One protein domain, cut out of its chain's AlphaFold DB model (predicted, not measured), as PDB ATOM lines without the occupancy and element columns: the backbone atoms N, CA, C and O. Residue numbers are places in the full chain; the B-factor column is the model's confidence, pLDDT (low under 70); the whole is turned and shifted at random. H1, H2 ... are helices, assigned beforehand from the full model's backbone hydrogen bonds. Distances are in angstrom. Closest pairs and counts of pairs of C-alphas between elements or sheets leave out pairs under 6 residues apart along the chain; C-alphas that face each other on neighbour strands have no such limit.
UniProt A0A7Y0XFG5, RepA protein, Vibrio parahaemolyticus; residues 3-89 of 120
ATOM      1  N   ASN A   3     -37.296   8.734 -18.195       91.19
ATOM      2  CA  ASN A   3     -38.309   8.945 -17.151       91.19
ATOM      3  C   ASN A   3     -38.681   7.623 -16.441       91.19
ATOM      4  O   ASN A   3     -38.633   7.556 -15.214       91.19
ATOM      5  N   CYS A   4     -38.961   6.557 -17.201       92.44
ATOM      6  CA  CYS A   4     -39.285   5.240 -16.642       92.44
ATOM      7  C   CYS A   4     -38.124   4.669 -15.824       92.44
ATOM      8  O   CYS A   4     -38.340   4.182 -14.723       92.44
ATOM      9  N   GLU A   5     -36.899   4.780 -16.337       93.06
ATOM     10  CA  GLU A   5     -35.697   4.298 -15.652       93.06
ATOM     11  C   GLU A   5     -35.464   5.035 -14.326       93.06
ATOM     12  O   GLU A   5     -35.258   4.410 -13.286       93.06
ATOM     13  N   LEU A   6     -35.588   6.366 -14.335       94.62
ATOM     14  CA  LEU A   6     -35.494   7.183 -13.129       94.62
ATOM     15  C   LEU A   6     -36.558   6.793 -12.096       94.62
ATOM     16  O   LEU A   6     -36.256   6.645 -10.907       94.62
ATOM     17  N   PHE A   7     -37.799   6.595 -12.546       95.94
ATOM     18  CA  PHE A   7     -38.902   6.159 -11.696       95.94
ATOM     19  C   PHE A   7     -38.665   4.755 -11.123       95.94
ATOM     20  O   PHE A   7     -38.821   4.554  -9.916       95.94
ATOM     21  N   ASP A   8     -38.253   3.794 -11.951       95.75
ATOM     22  CA  ASP A   8     -38.021   2.403 -11.563       95.75
ATOM     23  C   ASP A   8     -36.876   2.256 -10.560       95.75
ATOM     24  O   ASP A   8     -37.028   1.562  -9.550       95.75
ATOM     25  N   ASN A   9     -35.771   2.964 -10.775       94.25
ATOM     26  CA  ASN A   9     -34.639   2.957  -9.852       94.25
ATOM     27  C   ASN A   9     -35.020   3.599  -8.511       94.25
ATOM     28  O   ASN A   9     -34.763   3.041  -7.437       94.25
ATOM     29  N   THR A  10     -35.703   4.745  -8.551       96.12
ATOM     30  CA  THR A  10     -36.048   5.482  -7.328       96.12
ATOM     31  C   THR A  10     -37.135   4.768  -6.520       96.12
ATOM     32  O   THR A  10     -37.033   4.682  -5.293       96.12
ATOM     33  N   ARG A  11     -38.166   4.191  -7.156       96.69
ATOM     34  CA  ARG A  11     -39.257   3.518  -6.426       96.69
ATOM     35  C   ARG A  11     -38.774   2.277  -5.674       96.69
ATOM     36  O   ARG A  11     -39.226   2.035  -4.558       96.69
ATOM     37  N   GLN A  12     -37.846   1.510  -6.250       96.56
ATOM     38  CA  GLN A  12     -37.305   0.307  -5.611       96.56
ATOM     39  C   GLN A  12     -36.542   0.651  -4.331       96.56
ATOM     40  O   GLN A  12     -36.723  -0.007  -3.302       96.56
ATOM     41  N   TRP A  13     -35.746   1.723  -4.373       97.25
ATOM     42  CA  TRP A  13     -35.136   2.294  -3.177       97.25
ATOM     43  C   TRP A  13     -36.207   2.753  -2.177       97.25
ATOM     44  O   TRP A  13     -36.158   2.378  -1.002       97.25
ATOM     45  N   ALA A  14     -37.227   3.479  -2.644       97.38
ATOM     46  CA  ALA A  14     -38.247   4.078  -1.787       97.38
ATOM     47  C   ALA A  14     -39.048   3.043  -0.973       97.38
ATOM     48  O   ALA A  14     -39.346   3.278   0.198       97.38
ATOM     49  N   TYR A  15     -39.341   1.866  -1.543       95.31
ATOM     50  CA  TYR A  15     -40.031   0.763  -0.848       95.31
ATOM     51  C   TYR A  15     -39.263   0.238   0.375       95.31
ATOM     52  O   TYR A  15     -39.834  -0.376   1.290       95.31
ATOM     53  N   ARG A  16     -37.940   0.424   0.382       94.44
ATOM     54  CA  ARG A  16     -37.069   0.044   1.495       94.44
ATOM     55  C   ARG A  16     -36.873   1.212   2.448       94.44
ATOM     56  O   ARG A  16     -37.153   1.041   3.633       94.44
ATOM     57  N   ALA A  17     -36.501   2.367   1.910       96.81
ATOM     58  CA  ALA A  17     -36.112   3.544   2.674       96.81
ATOM     59  C   ALA A  17     -37.245   4.133   3.521       96.81
ATOM     60  O   ALA A  17     -36.993   4.544   4.645       96.81
ATOM     61  N   ILE A  18     -38.506   4.117   3.059       96.25
ATOM     62  CA  ILE A  18     -39.618   4.771   3.784       96.25
ATOM     63  C   ILE A  18     -39.773   4.306   5.239       96.25
ATOM     64  O   ILE A  18     -40.222   5.059   6.100       96.25
ATOM     65  N   ARG A  19     -39.359   3.071   5.530       93.75
ATOM     66  CA  ARG A  19     -39.432   2.476   6.867       93.75
ATOM     67  C   ARG A  19     -38.505   3.151   7.876       93.75
ATOM     68  O   ARG A  19     -38.821   3.146   9.057       93.75
ATOM     69  N   GLU A  20     -37.405   3.739   7.420       94.94
ATOM     70  CA  GLU A  20     -36.467   4.497   8.259       94.94
ATOM     71  C   GLU A  20     -37.048   5.857   8.672       94.94
ATOM     72  O   GLU A  20     -36.614   6.452   9.653       94.94
ATOM     73  N   TYR A  21     -38.072   6.334   7.957       94.62
ATOM     74  CA  TYR A  21     -38.711   7.625   8.202       94.62
ATOM     75  C   TYR A  21     -39.992   7.516   9.033       94.62
ATOM     76  O   TYR A  21     -40.613   8.542   9.295       94.62
ATOM     77  N   TRP A  22     -40.412   6.318   9.451       92.88
ATOM     78  CA  TRP A  22     -41.614   6.136  10.266       92.88
ATOM     79  C   TRP A  22     -41.490   6.853  11.619       92.88
ATOM     80  O   TRP A  22     -40.898   6.350  12.568       92.88
ATOM     81  N   ALA A  23     -42.078   8.043  11.695       91.50
ATOM     82  CA  ALA A  23     -42.155   8.889  12.879       91.50
ATOM     83  C   ALA A  23     -43.407   9.778  12.788       91.50
ATOM     84  O   ALA A  23     -43.942   9.963  11.695       91.50
ATOM     85  N   PRO A  24     -43.896  10.384  13.877       89.31
ATOM     86  CA  PRO A  24     -44.975  11.364  13.781       89.31
ATOM     87  C   PRO A  24     -44.625  12.498  12.798       89.31
ATOM     88  O   PRO A  24     -43.515  13.027  12.812       89.31
ATOM     89  N   ASN A  25     -45.567  12.872  11.924       91.44
ATOM     90  CA  ASN A  25     -45.435  13.992  10.974       91.44
ATOM     91  C   ASN A  25     -44.238  13.926   9.997       91.44
ATOM     92  O   ASN A  25     -43.780  14.943   9.474       91.44
ATOM     93  N   TYR A  26     -43.760  12.724   9.669       94.12
ATOM     94  CA  TYR A  26     -42.589  12.533   8.806       94.12
ATOM     95  C   TYR A  26     -42.777  12.882   7.320       94.12
ATOM     96  O   TYR A  26     -41.796  12.920   6.579       94.12
ATOM     97  N   LYS A  27     -44.004  13.173   6.865       94.62
ATOM     98  CA  LYS A  27     -44.333  13.394   5.442       94.62
ATOM     99  C   LYS A  27     -43.424  14.421   4.762       94.62
ATOM    100  O   LYS A  27     -42.975  14.197   3.644       94.62
ATOM    101  N   ARG A  28     -43.122  15.538   5.435       95.56
ATOM    102  CA  ARG A  28     -42.230  16.576   4.887       95.56
ATOM    103  C   ARG A  28     -40.801  16.060   4.710       95.56
ATOM    104  O   ARG A  28     -40.219  16.272   3.653       95.56
ATOM    105  N   LYS A  29     -40.266  15.368   5.724       96.25
ATOM    106  CA  LYS A  29     -38.925  14.763   5.676       96.25
ATOM    107  C   LYS A  29     -38.843  13.693   4.586       96.25
ATOM    108  O   LYS A  29     -37.867  13.649   3.851       96.25
ATOM    109  N   TRP A  30     -39.897  12.891   4.442       97.69
ATOM    110  CA  TRP A  30     -39.992  11.876   3.398       97.69
ATOM    111  C   TRP A  30     -40.010  12.484   1.995       97.69
ATOM    112  O   TRP A  30     -39.219  12.084   1.150       97.69
ATOM    113  N   ASN A  31     -40.851  13.491   1.753       97.25
ATOM    114  CA  ASN A  31     -40.914  14.159   0.453       97.25
ATOM    115  C   ASN A  31     -39.561  14.759   0.038       97.25
ATOM    116  O   ASN A  31     -39.199  14.650  -1.130       97.25
ATOM    117  N   ALA A  32     -38.827  15.360   0.982       97.25
ATOM    118  CA  ALA A  32     -37.481  15.874   0.735       97.25
ATOM    119  C   ALA A  32     -36.507  14.741   0.375       97.25
ATOM    120  O   ALA A  32     -35.890  14.784  -0.679       97.25
ATOM    121  N   ALA A  33     -36.473  13.664   1.167       97.75
ATOM    122  CA  ALA A  33     -35.591  12.527   0.907       97.75
ATOM    123  C   ALA A  33     -35.837  11.858  -0.458       97.75
ATOM    124  O   ALA A  33     -34.893  11.468  -1.143       97.75
ATOM    125  N   VAL A  34     -37.103  11.718  -0.875       98.06
ATOM    126  CA  VAL A  34     -37.418  11.192  -2.212       98.06
ATOM    127  C   VAL A  34     -36.964  12.164  -3.297       98.06
ATOM    128  O   VAL A  34     -36.406  11.712  -4.292       98.06
ATOM    129  N   TYR A  35     -37.175  13.469  -3.119       98.06
ATOM    130  CA  TYR A  35     -36.701  14.475  -4.070       98.06
ATOM    131  C   TYR A  35     -35.181  14.403  -4.247       98.06
ATOM    132  O   TYR A  35     -34.727  14.212  -5.374       98.06
ATOM    133  N   ASP A  36     -34.423  14.429  -3.150       97.69
ATOM    134  CA  ASP A  36     -32.958  14.363  -3.167       97.69
ATOM    135  C   ASP A  36     -32.472  13.083  -3.863       97.69
ATOM    136  O   ASP A  36     -31.514  13.093  -4.638       97.69
ATOM    137  N   LYS A  37     -33.171  11.957  -3.648       97.69
ATOM    138  CA  LYS A  37     -32.837  10.696  -4.314       97.69
ATOM    139  C   LYS A  37     -33.102  10.732  -5.820       97.69
ATOM    140  O   LYS A  37     -32.275  10.221  -6.584       97.69
ATOM    141  N   VAL A  38     -34.236  11.286  -6.252       97.12
ATOM    142  CA  VAL A  38     -34.562  11.425  -7.683       97.12
ATOM    143  C   VAL A  38     -33.572  12.378  -8.344       97.12
ATOM    144  O   VAL A  38     -33.053  12.058  -9.407       97.12
ATOM    145  N   GLU A  39     -33.259  13.506  -7.711       96.62
ATOM    146  CA  GLU A  39     -32.290  14.480  -8.214       96.62
ATOM    147  C   GLU A  39     -30.895  13.859  -8.350       96.62
ATOM    148  O   GLU A  39     -30.318  13.884  -9.435       96.62
ATOM    149  N   SER A  40     -30.405  13.177  -7.309       96.12
ATOM    150  CA  SER A  40     -29.125  12.457  -7.333       96.12
ATOM    151  C   SER A  40     -29.053  11.397  -8.438       96.12
ATOM    152  O   SER A  40     -28.009  11.229  -9.064       96.12
ATOM    153  N   THR A  41     -30.155  10.687  -8.696       94.69
ATOM    154  CA  THR A  41     -30.217   9.671  -9.759       94.69
ATOM    155  C   THR A  41     -30.293  10.326 -11.143       94.69
ATOM    156  O   THR A  41     -29.658   9.857 -12.080       94.69
ATOM    157  N   ASN A  42     -31.012  11.444 -11.277       95.56
ATOM    158  CA  ASN A  42     -31.117  12.203 -12.524       95.56
ATOM    159  C   ASN A  42     -29.774  12.815 -12.955       95.56
ATOM    160  O   ASN A  42     -29.474  12.840 -14.147       95.56
ATOM    161  N   SER A  43     -28.952  13.254 -11.998       94.06
ATOM    162  CA  SER A  43     -27.609  13.801 -12.249       94.06
ATOM    163  C   SER A  43     -26.615  12.782 -12.818       94.06
ATOM    164  O   SER A  43     -25.555  13.175 -13.290       94.06
ATOM    165  N   GLN A  44     -26.938  11.485 -12.786       92.94
ATOM    166  CA  GLN A  44     -26.102  10.427 -13.369       92.94
ATOM    167  C   GLN A  44     -26.359  10.227 -14.869       92.94
ATOM    168  O   GLN A  44     -25.591   9.538 -15.534       92.94
ATOM    169  N   PHE A  45     -27.431  10.803 -15.420       91.69
ATOM    170  CA  PHE A  45     -27.697  10.724 -16.852       91.69
ATOM    171  C   PHE A  45     -26.814  11.696 -17.637       91.69
ATOM    172  O   PHE A  45     -26.660  12.850 -17.250       91.69
ATOM    173  N   ASN A  46     -26.355  11.269 -18.821       90.25
ATOM    174  CA  ASN A  46     -25.613  12.134 -19.754       90.25
ATOM    175  C   ASN A  46     -26.375  13.419 -20.111       90.25
ATOM    176  O   ASN A  46     -25.775  14.467 -20.319       90.25
ATOM    177  N   VAL A  47     -27.706  13.330 -20.196       90.81
ATOM    178  CA  VAL A  47     -28.594  14.483 -20.363       90.81
ATOM    179  C   VAL A  47     -29.675  14.399 -19.286       90.81
ATOM    180  O   VAL A  47     -30.602  13.584 -19.431       90.81
ATOM    181  N   PRO A  48     -29.574  15.211 -18.219       91.88
ATOM    182  CA  PRO A  48     -30.553  15.239 -17.141       91.88
ATOM    183  C   PRO A  48     -31.954  15.628 -17.626       91.88
ATOM    184  O   PRO A  48     -32.125  16.375 -18.592       91.88
ATOM    185  N   LEU A  49     -32.977  15.124 -16.938       93.12
ATOM    186  CA  LEU A  49     -34.358  15.575 -17.107       93.12
ATOM    187  C   LEU A  49     -34.557  16.963 -16.475       93.12
ATOM    188  O   LEU A  49     -33.866  17.296 -15.506       93.12
ATOM    189  N   PRO A  50     -35.520  17.759 -16.975       95.19
ATOM    190  CA  PRO A  50     -35.833  19.059 -16.400       95.19
ATOM    191  C   PRO A  50     -36.378  18.928 -14.973       95.19
ATOM    192  O   PRO A  50     -37.019  17.943 -14.603       95.19
ATOM    193  N   VAL A  51     -36.179  19.977 -14.174       94.62
ATOM    194  CA  VAL A  51     -36.566  20.010 -12.753       94.62
ATOM    195  C   VAL A  51     -38.067  19.760 -12.545       94.62
ATOM    196  O   VAL A  51     -38.463  19.181 -11.535       94.62
ATOM    197  N   SER A  52     -38.922  20.167 -13.488       96.06
ATOM    198  CA  SER A  52     -40.368  19.902 -13.445       96.06
ATOM    199  C   SER A  52     -40.687  18.403 -13.447       96.06
ATOM    200  O   SER A  52     -41.471  17.946 -12.614       96.06
ATOM    201  N   GLU A  53     -40.033  17.639 -14.321       94.69
ATOM    202  CA  GLU A  53     -40.169  16.181 -14.422       94.69
ATOM    203  C   GLU A  53     -39.645  15.492 -13.159       94.69
ATOM    204  O   GLU A  53     -40.333  14.661 -12.568       94.69
ATOM    205  N   VAL A  54     -38.469  15.905 -12.677       96.31
ATOM    206  CA  VAL A  54     -37.880  15.413 -11.419       96.31
ATOM    207  C   VAL A  54     -38.849  15.610 -10.249       96.31
ATOM    208  O   VAL A  54     -39.138  14.667  -9.509       96.31
ATOM    209  N   LYS A  55     -39.424  16.813 -10.111       96.88
ATOM    210  CA  LYS A  55     -40.422  17.126  -9.076       96.88
ATOM    211  C   LYS A  55     -41.679  16.271  -9.212       96.88
ATOM    212  O   LYS A  55     -42.205  15.809  -8.197       96.88
ATOM    213  N   ALA A  56     -42.168  16.053 -10.433       97.19
ATOM    214  CA  ALA A  56     -43.350  15.234 -10.684       97.19
ATOM    215  C   ALA A  56     -43.120  13.767 -10.288       97.19
ATOM    216  O   ALA A  56     -43.931  13.194  -9.554       97.19
ATOM    217  N   ILE A  57     -41.984  13.188 -10.691       96.69
ATOM    218  CA  ILE A  57     -41.576  11.820 -10.343       96.69
ATOM    219  C   ILE A  57     -41.437  11.676  -8.825       96.69
ATOM    220  O   ILE A  57     -42.052  10.786  -8.231       96.69
ATOM    221  N   ALA A  58     -40.694  12.580  -8.180       97.81
ATOM    222  CA  ALA A  58     -40.489  12.555  -6.736       97.81
ATOM    223  C   ALA A  58     -41.817  12.632  -5.971       97.81
ATOM    224  O   ALA A  58     -42.073  11.824  -5.078       97.81
ATOM    225  N   LYS A  59     -42.707  13.552  -6.365       97.69
ATOM    226  CA  LYS A  59     -44.038  13.709  -5.762       97.69
ATOM    227  C   LYS A  59     -44.901  12.459  -5.943       97.69
ATOM    228  O   LYS A  59     -45.604  12.076  -5.008       97.69
ATOM    229  N   SER A  60     -44.861  11.834  -7.120       97.38
ATOM    230  CA  SER A  60     -45.605  10.604  -7.413       97.38
ATOM    231  C   SER A  60     -45.163   9.461  -6.498       97.38
ATOM    232  O   SER A  60     -45.984   8.885  -5.778       97.38
ATOM    233  N   ILE A  61     -43.851   9.204  -6.439       97.69
ATOM    234  CA  ILE A  61     -43.271   8.144  -5.608       97.69
ATOM    235  C   ILE A  61     -43.561   8.409  -4.131       97.69
ATOM    236  O   ILE A  61     -44.083   7.527  -3.452       97.69
ATOM    237  N   ALA A  62     -43.273   9.618  -3.641       97.69
ATOM    238  CA  ALA A  62     -43.396   9.948  -2.227       97.69
ATOM    239  C   ALA A  62     -44.838   9.823  -1.717       97.69
ATOM    240  O   ALA A  62     -45.067   9.238  -0.658       97.69
ATOM    241  N   ASN A  63     -45.820  10.321  -2.477       97.12
ATOM    242  CA  ASN A  63     -47.227  10.236  -2.085       97.12
ATOM    243  C   ASN A  63     -47.742   8.796  -2.102       97.12
ATOM    244  O   ASN A  63     -48.473   8.399  -1.193       97.12
ATOM    245  N   TRP A  64     -47.376   8.017  -3.124       97.56
ATOM    246  CA  TRP A  64     -47.820   6.632  -3.225       97.56
ATOM    247  C   TRP A  64     -47.227   5.779  -2.101       97.56
ATOM    248  O   TRP A  64     -47.966   5.080  -1.409       97.56
ATOM    249  N   THR A  65     -45.922   5.886  -1.837       97.19
ATOM    250  CA  THR A  65     -45.294   5.126  -0.748       97.19
ATOM    251  C   THR A  65     -45.817   5.555   0.616       97.19
ATOM    252  O   THR A  65     -46.114   4.689   1.430       97.19
ATOM    253  N   TYR A  66     -46.025   6.852   0.856       95.62
ATOM    254  CA  TYR A  66     -46.594   7.347   2.113       95.62
ATOM    255  C   TYR A  66     -47.986   6.762   2.405       95.62
ATOM    256  O   TYR A  66     -48.301   6.454   3.551       95.62
ATOM    257  N   ARG A  67     -48.812   6.566   1.369       95.12
ATOM    258  CA  ARG A  67     -50.153   5.973   1.496       95.12
ATOM    259  C   ARG A  67     -50.136   4.443   1.606       95.12
ATOM    260  O   ARG A  67     -50.992   3.855   2.271       95.12
ATOM    261  N   GLU A  68     -49.217   3.777   0.910       95.62
ATOM    262  CA  GLU A  68     -49.208   2.311   0.804       95.62
ATOM    263  C   GLU A  68     -48.304   1.606   1.824       95.62
ATOM    264  O   GLU A  68     -48.595   0.480   2.220       95.62
ATOM    265  N   PHE A  69     -47.234   2.244   2.296       94.44
ATOM    266  CA  PHE A  69     -46.235   1.626   3.172       94.44
ATOM    267  C   PHE A  69     -46.440   2.058   4.621       94.44
ATOM    268  O   PHE A  69     -45.611   2.754   5.211       94.44
ATOM    269  N   THR A  70     -47.547   1.602   5.204       93.44
ATOM    270  CA  THR A  70     -47.845   1.800   6.627       93.44
ATOM    271  C   THR A  70     -47.455   0.568   7.460       93.44
ATOM    272  O   THR A  70     -47.382  -0.546   6.916       93.44
ATOM    273  N   PRO A  71     -47.197   0.725   8.775       91.94
ATOM    274  CA  PRO A  71     -46.926  -0.399   9.674       91.94
ATOM    275  C   PRO A  71     -48.014  -1.480   9.640       91.94
ATOM    276  O   PRO A  71     -47.703  -2.672   9.613       91.94
ATOM    277  N   GLU A  72     -49.283  -1.081   9.550       94.00
ATOM    278  CA  GLU A  72     -50.440  -1.979   9.527       94.00
ATOM    279  C   GLU A  72     -50.447  -2.818   8.247       94.00
ATOM    280  O   GLU A  72     -50.519  -4.048   8.306       94.00
ATOM    281  N   LYS A  73     -50.289  -2.177   7.079       95.19
ATOM    282  CA  LYS A  73     -50.213  -2.871   5.784       95.19
ATOM    283  C   LYS A  73     -49.015  -3.818   5.730       95.19
ATOM    284  O   LYS A  73     -49.135  -4.931   5.211       95.19
ATOM    285  N   LYS A  74     -47.875  -3.429   6.312       92.69
ATOM    286  CA  LYS A  74     -46.688  -4.290   6.417       92.69
ATOM    287  C   LYS A  74     -46.957  -5.512   7.300       92.69
ATOM    288  O   LYS A  74     -46.615  -6.625   6.904       92.69
ATOM    289  N   SER A  75     -47.592  -5.325   8.455       94.56
ATOM    290  CA  SER A  75     -47.990  -6.423   9.345       94.56
ATOM    291  C   SER A  75     -48.921  -7.409   8.630       94.56
ATOM    292  O   SER A  75     -48.644  -8.608   8.585       94.56
ATOM    293  N   GLN A  76     -49.948  -6.904   7.939       96.38
ATOM    294  CA  GLN A  76     -50.858  -7.727   7.135       96.38
ATOM    295  C   GLN A  76     -50.131  -8.483   6.014       96.38
ATOM    296  O   GLN A  76     -50.418  -9.655   5.760       96.38
ATOM    297  N   TRP A  77     -49.181  -7.835   5.337       94.69
ATOM    298  CA  TRP A  77     -48.363  -8.473   4.308       94.69
ATOM    299  C   TRP A  77     -47.514  -9.614   4.885       94.69
ATOM    300  O   TRP A  77     -47.523 -10.715   4.328       94.69
ATOM    301  N   HIS A  78     -46.845  -9.394   6.022       94.38
ATOM    302  CA  HIS A  78     -46.073 -10.430   6.713       94.38
ATOM    303  C   HIS A  78     -46.955 -11.582   7.187       94.38
ATOM    304  O   HIS A  78     -46.588 -12.731   6.966       94.38
ATOM    305  N   ALA A  79     -48.128 -11.303   7.755       95.94
ATOM    306  CA  ALA A  79     -49.071 -12.331   8.186       95.94
ATOM    307  C   ALA A  79     -49.516 -13.215   7.010       95.94
ATOM    308  O   ALA A  79     -49.434 -14.441   7.086       95.94
ATOM    309  N   LYS A  80     -49.895 -12.611   5.874       95.62
ATOM    310  CA  LYS A  80     -50.265 -13.349   4.650       95.62
ATOM    311  C   LYS A  80     -49.110 -14.209   4.127       95.62
ATOM    312  O   LYS A  80     -49.315 -15.368   3.761       95.62
ATOM    313  N   LYS A  81     -47.893 -13.657   4.084       94.25
ATOM    314  CA  LYS A  81     -46.697 -14.380   3.625       94.25
ATOM    315  C   LYS A  81     -46.309 -15.510   4.578       94.25
ATOM    316  O   LYS A  81     -46.046 -16.612   4.107       94.25
ATOM    317  N   GLY A  82     -46.337 -15.259   5.883       93.12
ATOM    318  CA  GLY A  82     -46.051 -16.235   6.930       93.12
ATOM    319  C   GLY A  82     -47.051 -17.386   6.935       93.12
ATOM    320  O   GLY A  82     -46.639 -18.538   6.972       93.12
ATOM    321  N   ALA A  83     -48.347 -17.105   6.774       93.31
ATOM    322  CA  ALA A  83     -49.373 -18.140   6.657       93.31
ATOM    323  C   ALA A  83     -49.151 -19.039   5.431       93.31
ATOM    324  O   ALA A  83     -49.258 -20.260   5.528       93.31
ATOM    325  N   LYS A  84     -48.801 -18.456   4.274       92.62
ATOM    326  CA  LYS A  84     -48.436 -19.241   3.085       92.62
ATOM    327  C   LYS A  84     -47.181 -20.083   3.341       92.62
ATOM    328  O   LYS A  84     -47.176 -21.261   3.005       92.62
ATOM    329  N   GLY A  85     -46.150 -19.488   3.941       90.06
ATOM    330  CA  GLY A  85     -44.900 -20.167   4.285       90.06
ATOM    331  C   GLY A  85     -45.123 -21.353   5.218       90.06
ATOM    332  O   GLY A  85     -44.710 -22.454   4.885       90.06
ATOM    333  N   GLY A  86     -45.867 -21.154   6.309       88.69
ATOM    334  CA  GLY A  86     -46.179 -22.191   7.292       88.69
ATOM    335  C   GLY A  86     -47.001 -23.352   6.728       88.69
ATOM    336  O   GLY A  86     -46.801 -24.487   7.142       88.69
ATOM    337  N   LYS A  87     -47.882 -23.098   5.748       87.88
ATOM    338  CA  LYS A  87     -48.621 -24.164   5.045       87.88
ATOM    339  C   LYS A  87     -47.725 -25.018   4.145       87.88
ATOM    340  O   LYS A  87     -47.978 -26.207   3.994       87.88
ATOM    341  N   VAL A  88     -46.725 -24.408   3.506       86.88
ATOM    342  CA  VAL A  88     -45.813 -25.101   2.577       86.88
ATOM    343  C   VAL A  88     -44.690 -25.807   3.331       86.88
ATOM    344  O   VAL A  88     -44.295 -26.914   2.969       86.88
ATOM    345  N   SER A  89     -44.166 -25.184   4.383       82.94
ATOM    346  CA  SER A  89     -43.108 -25.764   5.194       82.94
ATOM    347  C   SER A  89     -43.660 -26.924   6.021       82.94
ATOM    348  O   SER A  89     -44.451 -26.724   6.940       82.94
TER     349      SER A  89
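AT A GLANCE: This is residues 3 to 89 of the 120 residues of the protein "RepA protein" of Vibrio parahaemolyticus (UniProt A0A7Y0XFG5). Three helices, H1, H2 and H3, cross one another in a small body, their centres making a triangle, and a fourth helix, H4, leads away from the end of H3 as an arm whose residues 75 to 88 stick out free. The printed part has 87 residues with four named helices, H1 to H4 in chain order, and no named strand; the class is all helix. The whole is loose, with a radius of gyration of the C-alphas of 15.6 A, and flat, spanning 50 by 31 by 16 A.

IN THESE COORDINATES: Find C-alpha 3 at (-38.309, 8.945, -17.151); from there H1 runs through residues 3 to 21, 25.4 A long, with a kink of 45 degrees near residue 15. Next come H2, residues 27 to 42, 22.3 A, and H3, residues 51 to 68, 25.6 A. H4, residues 71 to 88, runs 25.7 A from C-alpha 71 at (-46.926, -0.399, 9.674) to C-alpha 88 at (-45.813, -25.101, 2.577).

HOW THE PARTS SIT: Look first at H1 and H2, a helical hairpin: they touch, the closest C-alphas being those of Thr 10 and Val 38, 6.1 A apart, and run opposite ways at a steep tilt of 37 degrees, only just beyond shallow. H1 touches H3, closest at the C-alphas of Arg 11 and Ile 61, 6.2 A, the same way at a steep tilt of 44 degrees. H2 touches H3, closest at the C-alphas of Tyr 35 and Ala 58, 5.0 A, opposite ways at a steep tilt of 47 degrees. H3 and H4 meet only through their link; H4 is apart from H1 and H2. Every O i to N i+4 pair is within hydrogen-bond range in H2, H3 and H4, and 11 of 15 in H1.

THE WHOLE: The C-alphas of Val 47 and Lys 87 are the two farthest apart, at 50.4 A. Without residues 75 to 89, which stand free, the body spans 40 by 19 by 16 A. The printed part has no cut and no long link, and no printed residue is under 70 in pLDDT.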